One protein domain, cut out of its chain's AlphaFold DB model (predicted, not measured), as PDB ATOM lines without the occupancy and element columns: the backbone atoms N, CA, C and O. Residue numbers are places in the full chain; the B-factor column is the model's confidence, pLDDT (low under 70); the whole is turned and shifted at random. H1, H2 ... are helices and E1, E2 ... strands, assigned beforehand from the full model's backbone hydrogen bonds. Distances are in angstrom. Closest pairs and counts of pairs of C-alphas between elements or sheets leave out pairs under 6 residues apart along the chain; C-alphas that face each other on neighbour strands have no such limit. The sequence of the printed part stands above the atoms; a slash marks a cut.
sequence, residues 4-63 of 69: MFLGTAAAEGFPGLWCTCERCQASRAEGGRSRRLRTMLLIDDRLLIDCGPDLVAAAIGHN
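AT A GLANCE: This is residues 4 to 63 of the 69 residues of an uncharacterized protein of Chloroflexi bacterium (UniProt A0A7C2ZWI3). At one end of an elongated outline, a small sheet of three short strands has the helix H2 lying slantwise over one face; at the other end, the helix H1 sits away from the sheet, between the long link from E1 and the short link to E2. Two stretches with no named element, residues 8 to 21 and 31 to 39, run between these ends. The printed part has 60 residues, with the order E1, H1, E2, E3, H2; the antiparallel sheet runs E1, E2, E3, and the class is mixed, helices and strands, with 28 residues in named elements, under half. It is only just compact, close to loose, with a radius of gyration of the C-alphas of 12.2 A and spans of 37 by 19 by 15 A.

HOW THE PARTS SIT: E1, residues 4 to 7, is an edge strand, antiparallel to E2, residues 40 to 43, at 169 degrees; N 4 and O 42 are 2.8 A apart, within hydrogen-bond range. E2 forms a hairpin with E3, residues 47 to 49, where N 49 and O 41 are 2.8 A apart, also within range. H2, residues 55 to 62, is on the sheet at a height of 9.4 A, on a local plane of only just enough C-alphas, 6. It lies over E1 and, only just, with 3 C-alphas, over E2. On the local plane it stands at 49 degrees to E1, slantwise to the strands. The closest C-alphas of E1 and H2 are those of Leu 6 and Ala 58, 5.7 A apart. H1, residues 22 to 30, is not on the sheet and is apart from H2. In H1 and H2 every O i to N i+4 pair is within hydrogen-bond range.

IN THESE COORDINATES: E1 begins at C-alpha 4 (38.260, 5.348, 20.995) and is 8.9 A long. H1 is 12.1 A long, from C-alpha 22 (49.850, 4.118, -4.595). E2 is 10.2 A long and E3 6.4 A. H2, 10.4 A long, ends at C-alpha 62 (30.259, 3.874, 15.513).

THE WHOLE: The two C-alphas farthest apart, those of Thr 20 and Arg 46, are 37.6 A apart. The link from E1 to H1 is long, 14 residues; residues 17 to 22, of which 22 belongs to H1, stand free. The printed part has no cut, and no printed residue is under 70 in pLDDT.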
ATOM      1  N   MET A   4      38.777   5.629  22.329       97.25
ATOM      2  CA  MET A   4      38.260   5.348  20.995       97.25
ATOM      3  C   MET A   4      38.787   6.389  20.011       97.25
ATOM      4  O   MET A   4      38.570   7.586  20.179       97.25
ATOM      5  N   PHE A   5      39.463   5.923  18.962       97.06
ATOM      6  CA  PHE A   5      39.846   6.757  17.828       97.06
ATOM      7  C   PHE A   5      38.690   6.813  16.836       97.06
ATOM      8  O   PHE A   5      38.393   5.817  16.182       97.06
ATOM      9  N   LEU A   6      38.062   7.981  16.730       97.12
ATOM     10  CA  LEU A   6      36.993   8.258  15.765       97.12
ATOM     11  C   LEU A   6      37.564   8.609  14.384       97.12
ATOM     12  O   LEU A   6      36.930   8.388  13.356       97.12
ATOM     13  N   GLY A   7      38.807   9.091  14.357       97.00
ATOM     14  CA  GLY A   7      39.594   9.272  13.151       97.00
ATOM     15  C   GLY A   7      41.080   9.385  13.476       97.00
ATOM     16  O   GLY A   7      41.470   9.703  14.598       97.00
ATOM     17  N   THR A   8      41.924   9.069  12.496       96.94
ATOM     18  CA  THR A   8      43.395   9.007  12.647       96.94
ATOM     19  C   THR A   8      44.141   9.572  11.439       96.94
ATOM     20  O   THR A   8      45.353   9.393  11.302       96.94
ATOM     21  N   ALA A   9      43.428  10.214  10.514       97.25
ATOM     22  CA  ALA A   9      44.037  10.903   9.390       97.25
ATOM     23  C   ALA A   9      44.398  12.354   9.740       97.25
ATOM     24  O   ALA A   9      43.906  12.927  10.715       97.25
ATOM     25  N   ALA A  10      45.243  12.946   8.896       94.38
ATOM     26  CA  ALA A  10      45.549  14.370   8.918       94.38
ATOM     27  C   ALA A  10      44.345  15.214   8.441       94.38
ATOM     28  O   ALA A  10      43.238  14.702   8.268       94.38
ATOM     29  N   ALA A  11      44.566  16.511   8.212       94.44
ATOM     30  CA  ALA A  11      43.522  17.499   7.922       94.44
ATOM     31  C   ALA A  11      42.596  17.147   6.736       94.44
ATOM     32  O   ALA A  11      41.419  17.499   6.759       94.44
ATOM     33  N   GLU A  12      43.103  16.443   5.724       94.06
ATOM     34  CA  GLU A  12      42.366  16.082   4.503       94.06
ATOM     35  C   GLU A  12      41.601  14.748   4.574       94.06
ATOM     36  O   GLU A  12      40.904  14.398   3.623       94.06
ATOM     37  N   GLY A  13      41.725  13.992   5.671       96.06
ATOM     38  CA  GLY A  13      41.266  12.600   5.717       96.06
ATOM     39  C   GLY A  13      42.200  11.649   4.954       96.06
ATOM     40  O   GLY A  13      43.284  12.029   4.513       96.06
ATOM     41  N   PHE A  14      41.824  10.376   4.826       97.56
ATOM     42  CA  PHE A  14      42.554   9.427   3.982       97.56
ATOM     43  C   PHE A  14      41.605   8.356   3.417       97.56
ATOM     44  O   PHE A  14      40.882   7.728   4.190       97.56
ATOM     45  N   PRO A  15      41.606   8.092   2.100       97.69
ATOM     46  CA  PRO A  15      42.492   8.635   1.067       97.69
ATOM     47  C   PRO A  15      42.192  10.106   0.739       97.69
ATOM     48  O   PRO A  15      41.047  10.539   0.812       97.69
ATOM     49  N   GLY A  16      43.221  10.866   0.353       96.69
ATOM     50  CA  GLY A  16      43.050  12.272  -0.027       96.69
ATOM     51  C   GLY A  16      42.231  12.403  -1.313       96.69
ATOM     52  O   GLY A  16      42.495  11.682  -2.278       96.69
ATOM     53  N   LEU A  17      41.262  13.325  -1.338       94.06
ATOM     54  CA  LEU A  17      40.244  13.459  -2.396       94.06
ATOM     55  C   LEU A  17      40.830  13.434  -3.816       94.06
ATOM     56  O   LEU A  17      40.394  12.632  -4.642       94.06
ATOM     57  N   TRP A  18      41.863  14.241  -4.063       95.88
ATOM     58  CA  TRP A  18      42.520  14.381  -5.370       95.88
ATOM     59  C   TRP A  18      43.861  13.635  -5.473       95.88
ATOM     60  O   TRP A  18      44.588  13.798  -6.448       95.88
ATOM     61  N   CYS A  19      44.214  12.822  -4.472       96.94
ATOM     62  CA  CYS A  19      45.495  12.122  -4.435       96.94
ATOM     63  C   CYS A  19      45.429  10.769  -5.158       96.94
ATOM     64  O   CYS A  19      44.589   9.915  -4.844       96.94
ATOM     65  N   THR A  20      46.363  10.556  -6.086       97.75
ATOM     66  CA  THR A  20      46.482   9.346  -6.914       97.75
ATOM     67  C   THR A  20      47.693   8.479  -6.563       97.75
ATOM     68  O   THR A  20      47.995   7.540  -7.298       97.75
ATOM     69  N   CYS A  21      48.379   8.749  -5.446       98.06
ATOM     70  CA  CYS A  21      49.515   7.932  -5.022       98.06
ATOM     71  C   CYS A  21      49.095   6.482  -4.727       98.06
ATOM     72  O   CYS A  21      47.938   6.213  -4.390       98.06
ATOM     73  N   GLU A  22      50.057   5.560  -4.789       98.44
ATOM     74  CA  GLU A  22      49.850   4.118  -4.595       98.44
ATOM     75  C   GLU A  22      49.018   3.795  -3.344       98.44
ATOM     76  O   GLU A  22      48.038   3.059  -3.414       98.44
ATOM     77  N   ARG A  23      49.325   4.434  -2.208       96.94
ATOM     78  CA  ARG A  23      48.619   4.207  -0.935       96.94
ATOM     79  C   ARG A  23      47.167   4.673  -0.963       96.94
ATOM     80  O   ARG A  23      46.301   4.022  -0.384       96.94
ATOM     81  N   CYS A  24      46.892   5.807  -1.606       97.62
ATOM     82  CA  CYS A  24      45.524   6.299  -1.728       97.62
ATOM     83  C   CYS A  24      44.712   5.424  -2.690       97.62
ATOM     84  O   CYS A  24      43.524   5.218  -2.458       97.62
ATOM     85  N   GLN A  25      45.331   4.885  -3.744       98.06
ATOM     86  CA  GLN A  25      44.668   3.930  -4.635       98.06
ATOM     87  C   GLN A  25      44.385   2.598  -3.930       98.06
ATOM     88  O   GLN A  25      43.251   2.125  -3.970       98.06
ATOM     89  N   ALA A  26      45.363   2.059  -3.198       97.69
ATOM     90  CA  ALA A  26      45.186   0.857  -2.385       97.69
ATOM     91  C   ALA A  26      44.055   1.029  -1.357       97.69
ATOM     92  O   ALA A  26      43.136   0.222  -1.315       97.69
ATOM     93  N   SER A  27      44.028   2.144  -0.617       97.56
ATOM     94  CA  SER A  27      42.960   2.440   0.352       97.56
ATOM     95  C   SER A  27      41.563   2.525  -0.281       97.56
ATOM     96  O   SER A  27      40.574   2.074   0.309       97.56
ATOM     97  N   ARG A  28      41.451   3.070  -1.501       96.44
ATOM     98  CA  ARG A  28      40.181   3.075  -2.245       96.44
ATOM     99  C   ARG A  28      39.733   1.658  -2.592       96.44
ATOM    100  O   ARG A  28      38.557   1.362  -2.374       96.44
ATOM    101  N   ALA A  29      40.654   0.825  -3.083       96.94
ATOM    102  CA  ALA A  29      40.394  -0.554  -3.493       96.94
ATOM    103  C   ALA A  29      40.072  -1.483  -2.308       96.94
ATOM    104  O   ALA A  29      39.089  -2.216  -2.360       96.94
ATOM    105  N   GLU A  30      40.857  -1.419  -1.232       96.50
ATOM    106  CA  GLU A  30      40.686  -2.234  -0.020       96.50
ATOM    107  C   GLU A  30      39.460  -1.813   0.801       96.50
ATOM    108  O   GLU A  30      38.743  -2.646   1.352       96.50
ATOM    109  N   GLY A  31      39.222  -0.503   0.911       93.69
ATOM    110  CA  GLY A  31      38.208   0.043   1.799       93.69
ATOM    111  C   GLY A  31      38.480  -0.231   3.282       93.69
ATOM    112  O   GLY A  31      39.622  -0.211   3.741       93.69
ATOM    113  N   GLY A  32      37.407  -0.418   4.055       92.19
ATOM    114  CA  GLY A  32      37.484  -0.768   5.477       92.19
ATOM    115  C   GLY A  32      38.387   0.162   6.297       92.19
ATOM    116  O   GLY A  32      38.301   1.385   6.191       92.19
ATOM    117  N   ARG A  33      39.278  -0.434   7.104       90.50
ATOM    118  CA  ARG A  33      40.177   0.274   8.041       90.50
ATOM    119  C   ARG A  33      41.190   1.184   7.341       90.50
ATOM    120  O   ARG A  33      41.726   2.092   7.974       90.50
ATOM    121  N   SER A  34      41.450   0.954   6.053       93.56
ATOM    122  CA  SER A  34      42.341   1.796   5.261       93.56
ATOM    123  C   SER A  34      41.719   3.161   4.961       93.56
ATOM    124  O   SER A  34      42.465   4.074   4.618       93.56
ATOM    125  N   ARG A  35      40.399   3.349   5.114       95.56
ATOM    126  CA  ARG A  35      39.733   4.659   5.027       95.56
ATOM    127  C   ARG A  35      39.628   5.274   6.416       95.56
ATOM    128  O   ARG A  35      39.135   4.644   7.346       95.56
ATOM    129  N   ARG A  36      40.123   6.497   6.568       96.75
ATOM    130  CA  ARG A  36      40.290   7.158   7.862       96.75
ATOM    131  C   ARG A  36      39.717   8.565   7.815       96.75
ATOM    132  O   ARG A  36      40.096   9.370   6.964       96.75
ATOM    133  N   LEU A  37      38.846   8.841   8.776       97.50
ATOM    134  CA  LEU A  37      38.383  10.184   9.100       97.50
ATOM    135  C   LEU A  37      39.514  10.985   9.757       97.50
ATOM    136  O   LEU A  37      40.508  10.421  10.241       97.50
ATOM    137  N   ARG A  38      39.362  12.305   9.758       97.75
ATOM    138  CA  ARG A  38      40.271  13.259  10.400       97.75
ATOM    139  C   ARG A  38      40.365  13.006  11.898       97.75
ATOM    140  O   ARG A  38      39.416  12.528  12.511       97.75
ATOM    141  N   THR A  39      41.530  13.317  12.458       97.69
ATOM    142  CA  THR A  39      41.866  13.060  13.865       97.69
ATOM    143  C   THR A  39      40.760  13.484  14.830       97.69
ATOM    144  O   THR A  39      40.265  14.608  14.755       97.69
ATOM    145  N   MET A  40      40.360  12.552  15.698       98.06
ATOM    146  CA  MET A  40      39.344  12.758  16.727       98.06
ATOM    147  C   MET A  40      39.353  11.593  17.722       98.06
ATOM    148  O   MET A  40      39.532  10.432  17.329       98.06
ATOM    149  N   LEU A  41      39.139  11.890  19.005       97.69
ATOM    150  CA  LEU A  41      39.175  10.913  20.095       97.69
ATOM    151  C   LEU A  41      37.938  11.019  20.985       97.69
ATOM    152  O   LEU A  41      37.504  12.117  21.309       97.69
ATOM    153  N   LEU A  42      37.441   9.878  21.457       97.56
ATOM    154  CA  LEU A  42      36.462   9.792  22.536       97.56
ATOM    155  C   LEU A  42      37.056   8.984  23.692       97.56
ATOM    156  O   LEU A  42      37.428   7.820  23.524       97.56
ATOM    157  N   ILE A  43      37.169   9.606  24.864       97.44
ATOM    158  CA  ILE A  43      37.719   8.988  26.074       97.44
ATOM    159  C   ILE A  43      36.587   8.687  27.051       97.44
ATOM    160  O   ILE A  43      35.771   9.559  27.354       97.44
ATOM    161  N   ASP A  44      36.558   7.441  27.531       95.94
ATOM    162  CA  ASP A  44      35.597   6.907  28.503       95.94
ATOM    163  C   ASP A  44      34.131   7.223  28.148       95.94
ATOM    164  O   ASP A  44      33.303   7.426  29.031       95.94
ATOM    165  N   ASP A  45      33.832   7.282  26.843       93.94
ATOM    166  CA  ASP A  45      32.522   7.625  26.272       93.94
ATOM    167  C   ASP A  45      31.959   8.979  26.767       93.94
ATOM    168  O   ASP A  45      30.753   9.196  26.770       93.94
ATOM    169  N   ARG A  46      32.833   9.896  27.214       94.38
ATOM    170  CA  ARG A  46      32.446  11.155  27.885       94.38
ATOM    171  C   ARG A  46      33.209  12.386  27.425       94.38
ATOM    172  O   ARG A  46      32.657  13.479  27.425       94.38
ATOM    173  N   LEU A  47      34.484  12.232  27.077       95.56
ATOM    174  CA  LEU A  47      35.331  13.342  26.655       95.56
ATOM    175  C   LEU A  47      35.641  13.212  25.168       95.56
ATOM    176  O   LEU A  47      36.471  12.391  24.773       95.56
ATOM    177  N   LEU A  48      34.975  14.033  24.360       97.06
ATOM    178  CA  LEU A  48      35.292  14.210  22.949       97.06
ATOM    179  C   LEU A  48      36.445  15.215  22.809       97.06
ATOM    180  O   LEU A  48      36.352  16.343  23.292       97.06
ATOM    181  N   ILE A  49      37.521  14.808  22.145       97.56
ATOM    182  CA  ILE A  49      38.638  15.674  21.753       97.56
ATOM    183  C   ILE A  49      38.556  15.872  20.239       97.56
ATOM    184  O   ILE A  49      38.597  14.897  19.484       97.56
ATOM    185  N   ASP A  50      38.484  17.143  19.836       96.12
ATOM    186  CA  ASP A  50      38.157  17.646  18.496       96.12
ATOM    187  C   ASP A  50      36.714  17.371  18.031       96.12
ATOM    188  O   ASP A  50      36.103  16.349  18.321       96.12
ATOM    189  N   CYS A  51      36.149  18.316  17.274       94.31
ATOM    190  CA  CYS A  51      34.794  18.244  16.711       94.31
ATOM    191  C   CYS A  51      34.790  18.667  15.232       94.31
ATOM    192  O   CYS A  51      34.084  19.575  14.801       94.31
ATOM    193  N   GLY A  52      35.648  18.020  14.441       94.12
ATOM    194  CA  GLY A  52      35.742  18.261  13.003       94.12
ATOM    195  C   GLY A  52      34.471  17.874  12.219       94.12
ATOM    196  O   GLY A  52      33.567  17.235  12.749       94.12
ATOM    197  N   PRO A  53      34.418  18.185  10.914       96.19
ATOM    198  CA  PRO A  53      33.271  17.927  10.042       96.19
ATOM    199  C   PRO A  53      32.971  16.437   9.848       96.19
ATOM    200  O   PRO A  53      31.864  16.091   9.453       96.19
ATOM    201  N   ASP A  54      33.919  15.556  10.169       97.12
ATOM    202  CA  ASP A  54      33.710  14.110  10.132       97.12
ATOM    203  C   ASP A  54      32.937  13.586  11.356       97.12
ATOM    204  O   ASP A  54      32.586  12.408  11.378       97.12
ATOM    205  N   LEU A  55      32.648  14.419  12.370       97.12
ATOM    206  CA  LEU A  55      32.030  13.986  13.633       97.12
ATOM    207  C   LEU A  55      30.709  13.245  13.410       97.12
ATOM    208  O   LEU A  55      30.478  12.202  14.013       97.12
ATOM    209  N   VAL A  56      29.863  13.750  12.510       97.25
ATOM    210  CA  VAL A  56      28.583  13.106  12.178       97.25
ATOM    211  C   VAL A  56      28.818  11.729  11.557       97.25
ATOM    212  O   VAL A  56      28.184  10.756  11.957       97.25
ATOM    213  N   ALA A  57      29.757  11.622  10.614       96.62
ATOM    214  CA  ALA A  57      30.088  10.351   9.977       96.62
ATOM    215  C   ALA A  57      30.677   9.347  10.981       96.62
ATOM    216  O   ALA A  57      30.316   8.172  10.946       96.62
ATOM    217  N   ALA A  58      31.530   9.808  11.900       96.94
ATOM    218  CA  ALA A  58      32.080   8.984  12.969       96.94
ATOM    219  C   ALA A  58      30.991   8.506  13.941       96.94
ATOM    220  O   ALA A  58      30.939   7.318  14.256       96.94
ATOM    221  N   ALA A  59      30.096   9.396  14.380       96.69
ATOM    222  CA  ALA A  59      29.010   9.053  15.293       96.69
ATOM    223  C   ALA A  59      28.061   8.015  14.682       96.69
ATOM    224  O   ALA A  59      27.749   7.018  15.327       96.69
ATOM    225  N   ILE A  60      27.679   8.187  13.411       96.94
ATOM    226  CA  ILE A  60      26.871   7.202  12.676       96.94
ATOM    227  C   ILE A  60      27.639   5.884  12.519       96.94
ATOM    228  O   ILE A  60      27.106   4.820  12.822       96.94
ATOM    229  N   GLY A  61      28.898   5.943  12.072       94.81
ATOM    230  CA  GLY A  61      29.718   4.758  11.806       94.81
ATOM    231  C   GLY A  61      30.015   3.913  13.047       94.81
ATOM    232  O   GLY A  61      30.196   2.702  12.932       94.81
ATOM    233  N   HIS A  62      30.031   4.534  14.227       95.00
ATOM    234  CA  HIS A  62      30.259   3.874  15.513       95.00
ATOM    235  C   HIS A  62      28.994   3.722  16.373       95.00
ATOM    236  O   HIS A  62      29.092   3.190  17.478       95.00
ATOM    237  N   ASN A  63      27.826   4.147  15.877       95.62
ATOM    238  CA  ASN A  63      26.559   4.171  16.614       95.62
ATOM    239  C   ASN A  63      26.685   4.851  17.994       95.62
ATOM    240  O   ASN A  63      26.307   4.286  19.022       95.62
TER     241      ASN A  63